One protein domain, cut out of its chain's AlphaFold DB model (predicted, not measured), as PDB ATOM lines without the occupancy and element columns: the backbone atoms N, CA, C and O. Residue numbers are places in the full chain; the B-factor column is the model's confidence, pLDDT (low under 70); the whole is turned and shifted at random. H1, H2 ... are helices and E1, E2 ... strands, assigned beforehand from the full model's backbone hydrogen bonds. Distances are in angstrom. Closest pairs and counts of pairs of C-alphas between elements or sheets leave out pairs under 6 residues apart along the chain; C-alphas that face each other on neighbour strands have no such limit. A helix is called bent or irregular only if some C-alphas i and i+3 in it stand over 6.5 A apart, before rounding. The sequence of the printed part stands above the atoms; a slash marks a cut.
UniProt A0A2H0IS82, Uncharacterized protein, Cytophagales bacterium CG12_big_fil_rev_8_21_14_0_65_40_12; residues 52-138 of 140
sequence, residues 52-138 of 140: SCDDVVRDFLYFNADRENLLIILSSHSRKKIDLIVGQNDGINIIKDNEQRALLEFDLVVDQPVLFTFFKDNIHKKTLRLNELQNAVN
ATOM      1  N   SER A  52     152.825 148.095 128.906       69.06
ATOM      2  CA  SER A  52     152.799 148.581 127.515       69.06
ATOM      3  C   SER A  52     151.457 149.196 127.108       69.06
ATOM      4  O   SER A  52     151.287 149.599 125.963       69.06
ATOM      5  N   CYS A  53     150.485 149.222 128.019       74.50
ATOM      6  CA  CYS A  53     149.144 149.730 127.771       74.50
ATOM      7  C   CYS A  53     148.907 151.098 128.425       74.50
ATOM      8  O   CYS A  53     147.821 151.657 128.278       74.50
ATOM      9  N   ASP A  54     149.919 151.644 129.106       86.19
ATOM     10  CA  ASP A  54     149.861 152.942 129.780       86.19
ATOM     11  C   ASP A  54     149.510 154.070 128.791       86.19
ATOM     12  O   ASP A  54     148.702 154.937 129.120       86.19
ATOM     13  N   ASP A  55     150.029 154.019 127.557       86.69
ATOM     14  CA  ASP A  55     149.731 155.015 126.518       86.69
ATOM     15  C   ASP A  55     148.264 154.968 126.071       86.69
ATOM     16  O   ASP A  55     147.631 156.008 125.942       86.69
ATOM     17  N   VAL A  56     147.674 153.774 125.940       87.81
ATOM     18  CA  VAL A  56     146.250 153.622 125.586       87.81
ATOM     19  C   VAL A  56     145.355 154.231 126.664       87.81
ATOM     20  O   VAL A  56     144.362 154.892 126.359       87.81
ATOM     21  N   VAL A  57     145.704 154.021 127.937       90.00
ATOM     22  CA  VAL A  57     144.960 154.607 129.058       90.00
ATOM     23  C   VAL A  57     145.170 156.119 129.102       90.00
ATOM     24  O   VAL A  57     144.202 156.850 129.281       90.00
ATOM     25  N   ARG A  58     146.396 156.609 128.889       89.12
ATOM     26  CA  ARG A  58     146.687 158.049 128.861       89.12
ATOM     27  C   ARG A  58     145.941 158.760 127.732       89.12
ATOM     28  O   ARG A  58     145.339 159.801 127.985       89.12
ATOM     29  N   ASP A  59     145.926 158.183 126.536       88.75
ATOM     30  CA  ASP A  59     145.154 158.690 125.401       88.75
ATOM     31  C   ASP A  59     143.663 158.710 125.742       88.75
ATOM     32  O   ASP A  59     142.988 159.721 125.557       88.75
ATOM     33  N   PHE A  60     143.145 157.620 126.318       90.25
ATOM     34  CA  PHE A  60     141.760 157.560 126.778       90.25
ATOM     35  C   PHE A  60     141.425 158.678 127.778       90.25
ATOM     36  O   PHE A  60     140.386 159.320 127.627       90.25
ATOM     37  N   LEU A  61     142.296 158.945 128.756       90.69
ATOM     38  CA  LEU A  61     142.123 160.054 129.698       90.69
ATOM     39  C   LEU A  61     142.132 161.402 128.977       90.69
ATOM     40  O   LEU A  61     141.235 162.206 129.197       90.69
ATOM     41  N   TYR A  62     143.096 161.626 128.084       88.50
ATOM     42  CA  TYR A  62     143.222 162.873 127.331       88.50
ATOM     43  C   TYR A  62     141.966 163.180 126.500       88.50
ATOM     44  O   TYR A  62     141.432 164.283 126.568       88.50
ATOM     45  N   PHE A  63     141.425 162.193 125.777       87.62
ATOM     46  CA  PHE A  63     140.225 162.382 124.950       87.62
ATOM     47  C   PHE A  63     138.922 162.550 125.744       87.62
ATOM     48  O   PHE A  63     137.903 162.940 125.168       87.62
ATOM     49  N   ASN A  64     138.924 162.225 127.037       88.56
ATOM     50  CA  ASN A  64     137.726 162.251 127.874       88.56
ATOM     51  C   ASN A  64     137.862 163.149 129.115       88.56
ATOM     52  O   ASN A  64     136.966 163.128 129.956       88.56
ATOM     53  N   ALA A  65     138.933 163.944 129.221       82.56
ATOM     54  CA  ALA A  65     139.247 164.755 130.400       82.56
ATOM     55  C   ALA A  65     138.115 165.721 130.795       82.56
ATOM     56  O   ALA A  65     137.855 165.908 131.984       82.56
ATOM     57  N   ASP A  66     137.401 166.253 129.798       82.88
ATOM     58  CA  ASP A  66     136.345 167.260 129.969       82.88
ATOM     59  C   ASP A  66     134.921 166.680 129.890       82.88
ATOM     60  O   ASP A  66     133.939 167.419 129.798       82.88
ATOM     61  N   ARG A  67     134.759 165.348 129.885       87.81
ATOM     62  CA  ARG A  67     133.419 164.743 129.828       87.81
ATOM     63  C   ARG A  67     132.736 164.791 131.188       87.81
ATOM     64  O   ARG A  67     132.975 163.952 132.053       87.81
ATOM     65  N   GLU A  68     131.808 165.732 131.339       87.81
ATOM     66  CA  GLU A  68     131.046 165.936 132.580       87.81
ATOM     67  C   GLU A  68     130.247 164.696 133.015       87.81
ATOM     68  O   GLU A  68     130.140 164.417 134.204       87.81
ATOM     69  N   ASN A  69     129.731 163.914 132.064       90.00
ATOM     70  CA  ASN A  69     128.865 162.759 132.317       90.00
ATOM     71  C   ASN A  69     129.605 161.413 132.447       90.00
ATOM     72  O   ASN A  69     128.943 160.368 132.517       90.00
ATOM     73  N   LEU A  70     130.938 161.423 132.437       92.94
ATOM     74  CA  LEU A  70     131.790 160.243 132.551       92.94
ATOM     75  C   LEU A  70     132.677 160.370 133.786       92.94
ATOM     76  O   LEU A  70     133.427 161.331 133.895       92.94
ATOM     77  N   LEU A  71     132.661 159.360 134.653       94.88
ATOM     78  CA  LEU A  71     133.656 159.197 135.711       94.88
ATOM     79  C   LEU A  71     134.655 158.105 135.340       94.88
ATOM     80  O   LEU A  71     134.266 157.004 134.940       94.88
ATOM     81  N   ILE A  72     135.939 158.382 135.535       94.44
ATOM     82  CA  ILE A  72     137.016 157.420 135.315       94.44
ATOM     83  C   ILE A  72     137.641 157.072 136.664       94.44
ATOM     84  O   ILE A  72     138.120 157.941 137.385       94.44
ATOM     85  N   ILE A  73     137.640 155.792 137.012       94.75
ATOM     86  CA  ILE A  73     138.270 155.261 138.218       94.75
ATOM     87  C   ILE A  73     139.536 154.534 137.783       94.75
ATOM     88  O   ILE A  73     139.471 153.502 137.114       94.75
ATOM     89  N   LEU A  74     140.688 155.075 138.162       93.56
ATOM     90  CA  LEU A  74     141.987 154.452 137.945       93.56
ATOM     91  C   LEU A  74     142.424 153.758 139.226       93.56
ATOM     92  O   LEU A  74     142.379 154.357 140.299       93.56
ATOM     93  N   SER A  75     142.882 152.518 139.106       92.94
ATOM     94  CA  SER A  75     143.353 151.730 140.243       92.94
ATOM     95  C   SER A  75     144.669 151.036 139.929       92.94
ATOM     96  O   SER A  75     144.902 150.588 138.805       92.94
ATOM     97  N   SER A  76     145.557 151.002 140.919       91.19
ATOM     98  CA  SER A  76     146.882 150.394 140.822       91.19
ATOM     99  C   SER A  76     147.424 150.093 142.209       91.19
ATOM    100  O   SER A  76     147.271 150.910 143.112       91.19
ATOM    101  N   HIS A  77     148.145 148.989 142.374       90.44
ATOM    102  CA  HIS A  77     148.961 148.682 143.542       90.44
ATOM    103  C   HIS A  77     150.113 149.687 143.719       90.44
ATOM    104  O   HIS A  77     150.692 149.783 144.797       90.44
ATOM    105  N   SER A  78     150.453 150.448 142.674       89.56
ATOM    106  CA  SER A  78     151.496 151.467 142.686       89.56
ATOM    107  C   SER A  78     150.899 152.856 142.481       89.56
ATOM    108  O   SER A  78     150.575 153.257 141.363       89.56
ATOM    109  N   ARG A  79     150.863 153.661 143.549       88.88
ATOM    110  CA  ARG A  79     150.508 155.088 143.462       88.88
ATOM    111  C   ARG A  79     151.294 155.820 142.368       88.88
ATOM    112  O   ARG A  79     150.721 156.558 141.574       88.88
ATOM    113  N   LYS A  80     152.604 155.550 142.270       89.31
ATOM    114  CA  LYS A  80     153.474 156.151 141.245       89.31
ATOM    115  C   LYS A  80     152.989 155.852 139.827       89.31
ATOM    116  O   LYS A  80     153.167 156.685 138.947       89.31
ATOM    117  N   LYS A  81     152.398 154.677 139.592       89.06
ATOM    118  CA  LYS A  81     151.887 154.301 138.273       89.06
ATOM    119  C   LYS A  81     150.657 155.127 137.894       89.06
ATOM    120  O   LYS A  81     150.608 155.634 136.778       89.06
ATOM    121  N   ILE A  82     149.715 155.323 138.820       90.06
ATOM    122  CA  ILE A  82     148.563 156.210 138.587       90.06
ATOM    123  C   ILE A  82     149.046 157.630 138.295       90.06
ATOM    124  O   ILE A  82     148.632 158.210 137.295       90.06
ATOM    125  N   ASP A  83     149.967 158.157 139.104       89.38
ATOM    126  CA  ASP A  83     150.500 159.510 138.916       89.38
ATOM    127  C   ASP A  83     151.186 159.677 137.541       89.38
ATOM    128  O   ASP A  83     151.027 160.710 136.896       89.38
ATOM    129  N   LEU A  84     151.892 158.652 137.042       88.88
ATOM    130  CA  LEU A  84     152.516 158.654 135.707       88.88
ATOM    131  C   LEU A  84     151.511 158.567 134.546       88.88
ATOM    132  O   LEU A  84     151.768 159.099 133.461       88.88
ATOM    133  N   ILE A  85     150.401 157.857 134.736       89.19
ATOM    134  CA  ILE A  85     149.358 157.712 133.712       89.19
ATOM    135  C   ILE A  85     148.513 158.978 133.637       89.19
ATOM    136  O   ILE A  85     148.290 159.492 132.542       89.19
ATOM    137  N   VAL A  86     148.097 159.500 134.792       89.88
ATOM    138  CA  VAL A  86     147.357 160.760 134.886       89.88
ATOM    139  C   VAL A  86     148.238 161.912 134.407       89.88
ATOM    140  O   VAL A  86     147.804 162.714 133.586       89.88
ATOM    141  N   GLY A  87     149.494 161.981 134.856       84.69
ATOM    142  CA  GLY A  87     150.409 163.057 134.487       84.69
ATOM    143  C   GLY A  87     149.805 164.431 134.796       84.69
ATOM    144  O   GLY A  87     149.447 164.711 135.936       84.69
ATOM    145  N   GLN A  88     149.686 165.280 133.771       74.62
ATOM    146  CA  GLN A  88     149.016 166.587 133.868       74.62
ATOM    147  C   GLN A  88     147.510 166.532 133.556       74.62
ATOM    148  O   GLN A  88     146.819 167.530 133.743       74.62
ATOM    149  N   ASN A  89     146.991 165.387 133.101       70.88
ATOM    150  CA  ASN A  89     145.580 165.194 132.763       70.88
ATOM    151  C   ASN A  89     144.754 164.906 134.024       70.88
ATOM    152  O   ASN A  89     144.133 163.849 134.143       70.88
ATOM    153  N   ASP A  90     144.761 165.833 134.982       70.75
ATOM    154  CA  ASP A  90     143.939 165.737 136.190       70.75
ATOM    155  C   ASP A  90     142.562 166.365 135.939       70.75
ATOM    156  O   ASP A  90     142.279 167.497 136.328       70.75
ATOM    157  N   GLY A  91     141.732 165.644 135.184       72.06
ATOM    158  CA  GLY A  91     140.359 166.053 134.894       72.06
ATOM    159  C   GLY A  91     139.461 166.008 136.136       72.06
ATOM    160  O   GLY A  91     139.711 165.269 137.089       72.06
ATOM    161  N   ILE A  92     138.355 166.757 136.098       70.38
ATOM    162  CA  ILE A  92     137.401 166.905 137.219       70.38
ATOM    163  C   ILE A  92     136.754 165.558 137.614       70.38
ATOM    164  O   ILE A  92     136.356 165.342 138.764       70.38
ATOM    165  N   ASN A  93     136.689 164.617 136.670       89.12
ATOM    166  CA  ASN A  93     136.008 163.338 136.826       89.12
ATOM    167  C   ASN A  93     136.958 162.133 136.824       89.12
ATOM    168  O   ASN A  93     136.677 161.107 136.199       89.12
ATOM    169  N   ILE A  94     138.071 162.232 137.555       92.06
ATOM    170  CA  ILE A  94     138.982 161.107 137.783       92.06
ATOM    171  C   ILE A  94     139.049 160.783 139.281       92.06
ATOM    172  O   ILE A  94     139.345 161.647 140.103       92.06
ATOM    173  N   ILE A  95     138.805 159.522 139.643       93.00
ATOM    174  CA  ILE A  95     139.161 158.968 140.956       93.00
ATOM    175  C   ILE A  95     140.461 158.182 140.809       93.00
ATOM    176  O   ILE A  95     140.595 157.336 139.925       93.00
ATOM    177  N   LYS A  96     141.402 158.434 141.721       93.00
ATOM    178  CA  LYS A  96     142.684 157.731 141.832       93.00
ATOM    179  C   LYS A  96     142.637 156.802 143.047       93.00
ATOM    180  O   LYS A  96     142.916 157.236 144.165       93.00
ATOM    181  N   ASP A  97     142.282 155.537 142.839       91.25
ATOM    182  CA  ASP A  97     142.329 154.506 143.881       91.25
ATOM    183  C   ASP A  97     143.754 153.955 144.017       91.25
ATOM    184  O   ASP A  97     144.143 152.927 143.446       91.25
ATOM    185  N   ASN A  98     144.566 154.716 144.746       86.81
ATOM    186  CA  ASN A  98     145.942 154.357 145.043       86.81
ATOM    187  C   ASN A  98     145.992 153.096 145.909       86.81
ATOM    188  O   ASN A  98     145.286 152.985 146.907       86.81
ATOM    189  N   GLU A  99     146.868 152.169 145.535       85.88
ATOM    190  CA  GLU A  99     147.057 150.870 146.194       85.88
ATOM    191  C   GLU A  99     145.846 149.920 146.069       85.88
ATOM    192  O   GLU A  99     145.797 148.899 146.752       85.88
ATOM    193  N   GLN A 100     144.893 150.225 145.173       85.75
ATOM    194  CA  GLN A 100     143.625 149.501 144.957       85.75
ATOM    195  C   GLN A 100     142.772 149.321 146.226       85.75
ATOM    196  O   GLN A 100     141.942 148.413 146.312       85.75
ATOM    197  N   ARG A 101     143.005 150.137 147.256       86.38
ATOM    198  CA  ARG A 101     142.459 149.888 148.590       86.38
ATOM    199  C   ARG A 101     140.939 150.012 148.611       86.38
ATOM    200  O   ARG A 101     140.280 149.155 149.195       86.38
ATOM    201  N   ALA A 102     140.390 151.051 147.983       88.94
ATOM    202  CA  ALA A 102     138.954 151.285 148.001       88.94
ATOM    203  C   ALA A 102     138.215 150.255 147.134       88.94
ATOM    204  O   ALA A 102     137.218 149.688 147.572       88.94
ATOM    205  N   LEU A 103     138.707 149.938 145.932       89.69
ATOM    206  CA  LEU A 103     138.073 148.905 145.107       89.69
ATOM    207  C   LEU A 103     138.132 147.517 145.759       89.69
ATOM    208  O   LEU A 103     137.172 146.760 145.615       89.69
ATOM    209  N   LEU A 104     139.203 147.191 146.494       89.69
ATOM    210  CA  LEU A 104     139.283 145.963 147.297       89.69
ATOM    211  C   LEU A 104     138.241 145.946 148.419       89.69
ATOM    212  O   LEU A 104     137.546 144.947 148.587       89.69
ATOM    213  N   GLU A 105     138.104 147.047 149.160       91.12
ATOM    214  CA  GLU A 105     137.146 147.168 150.267       91.12
ATOM    215  C   GLU A 105     135.695 146.942 149.817       91.12
ATOM    216  O   GLU A 105     134.919 146.292 150.519       91.12
ATOM    217  N   PHE A 106     135.337 147.432 148.628       89.94
ATOM    218  CA  PHE A 106     133.979 147.335 148.090       89.94
ATOM    219  C   PHE A 106     133.766 146.176 147.106       89.94
ATOM    220  O   PHE A 106     132.698 146.111 146.498       89.94
ATOM    221  N   ASP A 107     134.731 145.260 146.945       88.81
ATOM    222  CA  ASP A 107     134.665 144.130 146.000       88.81
ATOM    223  C   ASP A 107     134.351 144.583 144.557       88.81
ATOM    224  O   ASP A 107     133.410 144.120 143.909       88.81
ATOM    225  N   LEU A 108     135.107 145.571 144.069       90.12
ATOM    226  CA  LEU A 108     135.000 146.156 142.724       90.12
ATOM    227  C   LEU A 108     136.309 146.047 141.927       90.12
ATOM    228  O   LEU A 108     136.459 146.713 140.902       90.12
ATOM    229  N   VAL A 109     137.261 145.229 142.382       88.38
ATOM    230  CA  VAL A 109     138.517 144.986 141.659       88.38
ATOM    231  C   VAL A 109     138.229 144.333 140.311       88.38
ATOM    232  O   VAL A 109     137.371 143.457 140.188       88.38
ATOM    233  N   VAL A 110     138.948 144.780 139.284       87.38
ATOM    234  CA  VAL A 110     138.785 144.297 137.914       87.38
ATOM    235  C   VAL A 110     140.136 143.951 137.297       87.38
ATOM    236  O   VAL A 110     141.106 144.691 137.451       87.38
ATOM    237  N   ASP A 111     140.182 142.852 136.547       86.31
ATOM    238  CA  ASP A 111     141.361 142.451 135.760       86.31
ATOM    239  C   ASP A 111     141.354 143.048 134.346       86.31
ATOM    240  O   ASP A 111     142.346 143.023 133.625       86.31
ATOM    241  N   GLN A 112     140.207 143.563 133.909       88.94
ATOM    242  CA  GLN A 112     140.014 144.209 132.615       88.94
ATOM    243  C   GLN A 112     139.192 145.477 132.816       88.94
ATOM    244  O   GLN A 112     138.396 145.525 133.755       88.94
ATOM    245  N   PRO A 113     139.332 146.496 131.951       91.75
ATOM    246  CA  PRO A 113     138.494 147.675 132.051       91.75
ATOM    247  C   PRO A 113     137.007 147.306 132.033       91.75
ATOM    248  O   PRO A 113     136.564 146.479 131.235       91.75
ATOM    249  N   VAL A 114     136.225 147.928 132.906       93.12
ATOM    250  CA  VAL A 114     134.777 147.718 132.974       93.12
ATOM    251  C   VAL A 114     134.074 149.049 132.778       93.12
ATOM    252  O   VAL A 114     134.356 150.010 133.486       93.12
ATOM    253  N   LEU A 115     133.129 149.081 131.842       93.81
ATOM    254  CA  LEU A 115     132.210 150.192 131.631       93.81
ATOM    255  C   LEU A 115     130.861 149.873 132.275       93.81
ATOM    256  O   LEU A 115     130.222 148.869 131.950       93.81
ATOM    257  N   PHE A 116     130.415 150.766 133.147       93.38
ATOM    258  CA  PHE A 116     129.053 150.833 133.646       93.38
ATOM    259  C   PHE A 116     128.312 151.956 132.932       93.38
ATOM    260  O   PHE A 116     128.794 153.086 132.887       93.38
ATOM    261  N   THR A 117     127.124 151.653 132.418       91.94
ATOM    262  CA  THR A 117     126.218 152.632 131.814       91.94
ATOM    263  C   THR A 117     124.909 152.666 132.589       91.94
ATOM    264  O   THR A 117     124.302 151.618 132.824       91.94
ATOM    265  N   PHE A 118     124.457 153.869 132.941       88.12
ATOM    266  CA  PHE A 118     123.261 154.105 133.747       88.12
ATOM    267  C   PHE A 118     122.112 154.612 132.867       88.12
ATOM    268  O   PHE A 118     122.227 155.634 132.192       88.12
ATOM    269  N   PHE A 119     120.979 153.908 132.888       82.88
ATOM    270  CA  PHE A 119     119.759 154.279 132.168       82.88
ATOM    271  C   PHE A 119     118.569 154.279 133.120       82.88
ATOM    272  O   PHE A 119     118.005 153.215 133.336       82.88
ATOM    273  N   LYS A 120     118.156 155.443 133.646       75.44
ATOM    274  CA  LYS A 120     117.036 155.613 134.605       75.44
ATOM    275  C   LYS A 120     117.046 154.572 135.740       75.44
ATOM    276  O   LYS A 120     117.637 154.815 136.784       75.44
ATOM    277  N   ASP A 121     116.461 153.402 135.507       72.19
ATOM    278  CA  ASP A 121     116.308 152.323 136.484       72.19
ATOM    279  C   ASP A 121     117.327 151.178 136.320       72.19
ATOM    280  O   ASP A 121     117.436 150.313 137.186       72.19
ATOM    281  N   ASN A 122     118.113 151.179 135.240       76.38
ATOM    282  CA  ASN A 122     118.950 150.056 134.821       76.38
ATOM    283  C   ASN A 122     120.442 150.400 134.795       76.38
ATOM    284  O   ASN A 122     120.839 151.514 134.451       76.38
ATOM    285  N   ILE A 123     121.268 149.397 135.098       84.75
ATOM    286  CA  ILE A 123     122.724 149.455 134.935       84.75
ATOM    287  C   ILE A 123     123.148 148.360 133.978       84.75
ATOM    288  O   ILE A 123     122.826 147.188 134.176       84.75
ATOM    289  N   HIS A 124     123.904 148.748 132.959       87.38
ATOM    290  CA  HIS A 124     124.572 147.816 132.071       87.38
ATOM    291  C   HIS A 124     126.063 147.782 132.395       87.38
ATOM    292  O   HIS A 124     126.709 148.825 132.419       87.38
ATOM    293  N   LYS A 125     126.600 146.585 132.635       90.12
ATOM    294  CA  LYS A 125     128.030 146.344 132.845       90.12
ATOM    295  C   LYS A 125     128.599 145.668 131.606       90.12
ATOM    296  O   LYS A 125     128.098 144.619 131.199       90.12
ATOM    297  N   LYS A 126     129.666 146.231 131.049       90.94
ATOM    298  CA  LYS A 126     130.409 145.658 129.926       90.94
ATOM    299  C   LYS A 126     131.890 145.584 130.280       90.94
ATOM    300  O   LYS A 126     132.520 146.610 130.516       90.94
ATOM    301  N   THR A 127     132.442 144.376 130.297       92.06
ATOM    302  CA  THR A 127     133.895 144.177 130.336       92.06
ATOM    303  C   THR A 127     134.471 144.498 128.961       92.06
ATOM    304  O   THR A 127     133.914 144.082 127.942       92.06
ATOM    305  N   LEU A 128     135.558 145.257 128.934       88.81
ATOM    306  CA  LEU A 128     136.205 145.758 127.730       88.81
ATOM    307  C   LEU A 128     137.624 145.214 127.630       88.81
ATOM    308  O   LEU A 128     138.319 145.034 128.629       88.81
ATOM    309  N   ARG A 129     138.098 145.037 126.401       87.50
ATOM    310  CA  ARG A 129     139.537 144.957 126.139       87.50
ATOM    311  C   ARG A 129     140.134 146.363 126.180       87.50
ATOM    312  O   ARG A 129     139.460 147.346 125.883       87.50
ATOM    313  N   LEU A 130     141.427 146.472 126.493       81.94
ATOM    314  CA  LEU A 130     142.114 147.772 126.560       81.94
ATOM    315  C   LEU A 130     142.005 148.569 125.249       81.94
ATOM    316  O   LEU A 130     141.758 149.767 125.284       81.94
ATOM    317  N   ASN A 131     142.087 147.907 124.092       83.44
ATOM    318  CA  ASN A 131     141.932 148.550 122.782       83.44
ATOM    319  C   ASN A 131     140.485 148.970 122.443       83.44
ATOM    320  O   ASN A 131     140.260 149.615 121.422       83.44
ATOM    321  N   GLU A 132     139.500 148.613 123.267       87.31
ATOM    322  CA  GLU A 132     138.095 148.997 123.087       87.31
ATOM    323  C   GLU A 132     137.716 150.236 123.914       87.31
ATOM    324  O   GLU A 132     136.688 150.851 123.625       87.31
ATOM    325  N   LEU A 133     138.541 150.633 124.896       85.12
ATOM    326  CA  LEU A 133     138.286 151.752 125.822       85.12
ATOM    327  C   LEU A 133     137.867 153.033 125.100       85.12
ATOM    328  O   LEU A 133     136.845 153.636 125.427       85.12
ATOM    329  N   GLN A 134     138.629 153.417 124.077       78.69
ATOM    330  CA  GLN A 134     138.438 154.680 123.366       78.69
ATOM    331  C   GLN A 134     137.101 154.746 122.614       78.69
ATOM    332  O   GLN A 134     136.478 155.804 122.536       78.69
ATOM    333  N   ASN A 135     136.623 153.611 122.101       81.75
ATOM    334  CA  ASN A 135     135.381 153.542 121.334       81.75
ATOM    335  C   ASN A 135     134.159 153.247 122.210       81.75
ATOM    336  O   ASN A 135     133.044 153.592 121.829       81.75
ATOM    337  N   ALA A 136     134.348 152.626 123.377       79.62
ATOM    338  CA  ALA A 136     133.254 152.157 124.222       79.62
ATOM    339  C   ALA A 136     132.391 153.294 124.795       79.62
ATOM    340  O   ALA A 136     131.187 153.117 124.970       79.62
ATOM    341  N   VAL A 137     132.985 154.461 125.051       79.62
ATOM    342  CA  VAL A 137     132.286 155.612 125.651       79.62
ATOM    343  C   VAL A 137     131.440 156.380 124.619       79.62
ATOM    344  O   VAL A 137     130.475 157.039 124.986       79.62
ATOM    345  N   ASN A 138     131.725 156.242 123.318       73.56
ATOM    346  CA  ASN A 138     131.052 156.980 122.235       73.56
ATOM    347  C   ASN A 138     129.783 156.308 121.678       73.56
ATOM    348  O   ASN A 138     129.197 156.815 120.729       73.56
TER     349      ASN A 138
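AT A GLANCE: This is residues 52 to 138 of the 140 residues of an uncharacterized protein of Cytophagales bacterium CG12_big_fil_rev_8_21_14_0_65_40_12 (UniProt A0A2H0IS82). Two parallel strands, E1 and E2, run side by side through the middle of a small domain, with H2 packed beside them and H1 and H4 side by side on one side, while H3 lies on the far side of the strands from H1 and H4. A separate hairpin, E3 and E4, reaches away from this body as an arm, and its tip, residues 118 to 123, sticks out. The printed part has 87 residues with four named helices and four named strands, in the order H1 E1 H2 E2 H3 E3 E4 H4, of mixed class. One sheet is E1 beside E2, parallel, and the other is E3 beside E4, antiparallel. The whole is compact, with a radius of gyration of the C-alphas of 12.8 A, and spans 37 by 30 by 24 A.

IN THESE COORDINATES: Find C-alpha 70 at (131.790, 160.243, 132.551); from there E1, residues 70 to 76, runs 19.8 A. Its neighbour E2, residues 94 to 98, is 12.1 A long. Between them in the chain is H2, residues 79 to 86. Go back to C-alpha 52 at (152.799, 148.581, 127.515), where H1 begins; it takes residues 52 to 64 and 20.4 A. H3 is residues 101 to 105. E3, residues 114 to 119, is 16.4 A long, and E4, residues 122 to 127, is 16.7 A long. H4, residues 130 to 136, ends at C-alpha 136 at (133.254, 152.157, 124.222). H1 and H4 are irregular: C-alphas 52 and 55 are 7.2 A apart, and C-alphas 131 and 134 are 7.1 A apart.

HOW THE PARTS SIT: Start at the parallel neighbour strands E1 and E2, where two backbone pairs are within hydrogen-bond range: N 95 and O 72 are 2.8 A apart; N 74 and O 95 are 2.9 A apart. E1, H2 and E2 form a strand-helix-strand unit, two parallel neighbour strands with a helix between, and its crossover is right-handed. The closest C-alphas of H2 and E2 are those of Arg 79 and Asn 98, 4.9 A apart. H1 touches H2, closest at C-alphas 58 and 85, 5.5 A, at a steep tilt of 53 degrees, the same way. H1 also touches H4, closest at C-alphas 60 and 134, 5.6 A, at a shallow tilt of 15 degrees, the same way. H3 touches no helix; its closest C-alpha to E2 is that of Leu 103, 7.1 A from that of Asp 97. E1 and E3 are near each other, with 6 pairs of C-alphas within 10 A. In the hairpin of E3 and E4, N 117 is 2.9 A from O 124, within hydrogen-bond range. In H2 and H3 every O i to N i+4 pair is within hydrogen-bond range; in H1 it is 8 of 9, and in H4 1 of 3, beside 3 of 4 O i to N i+3 pairs.

THE WHOLE: The two C-alphas farthest apart are those of Ser 52 and Asp 121, 37.8 A. The printed part has no cut, and no link is long. Mean pLDDT of the printed part is 86.6, and residue 52 is under 70.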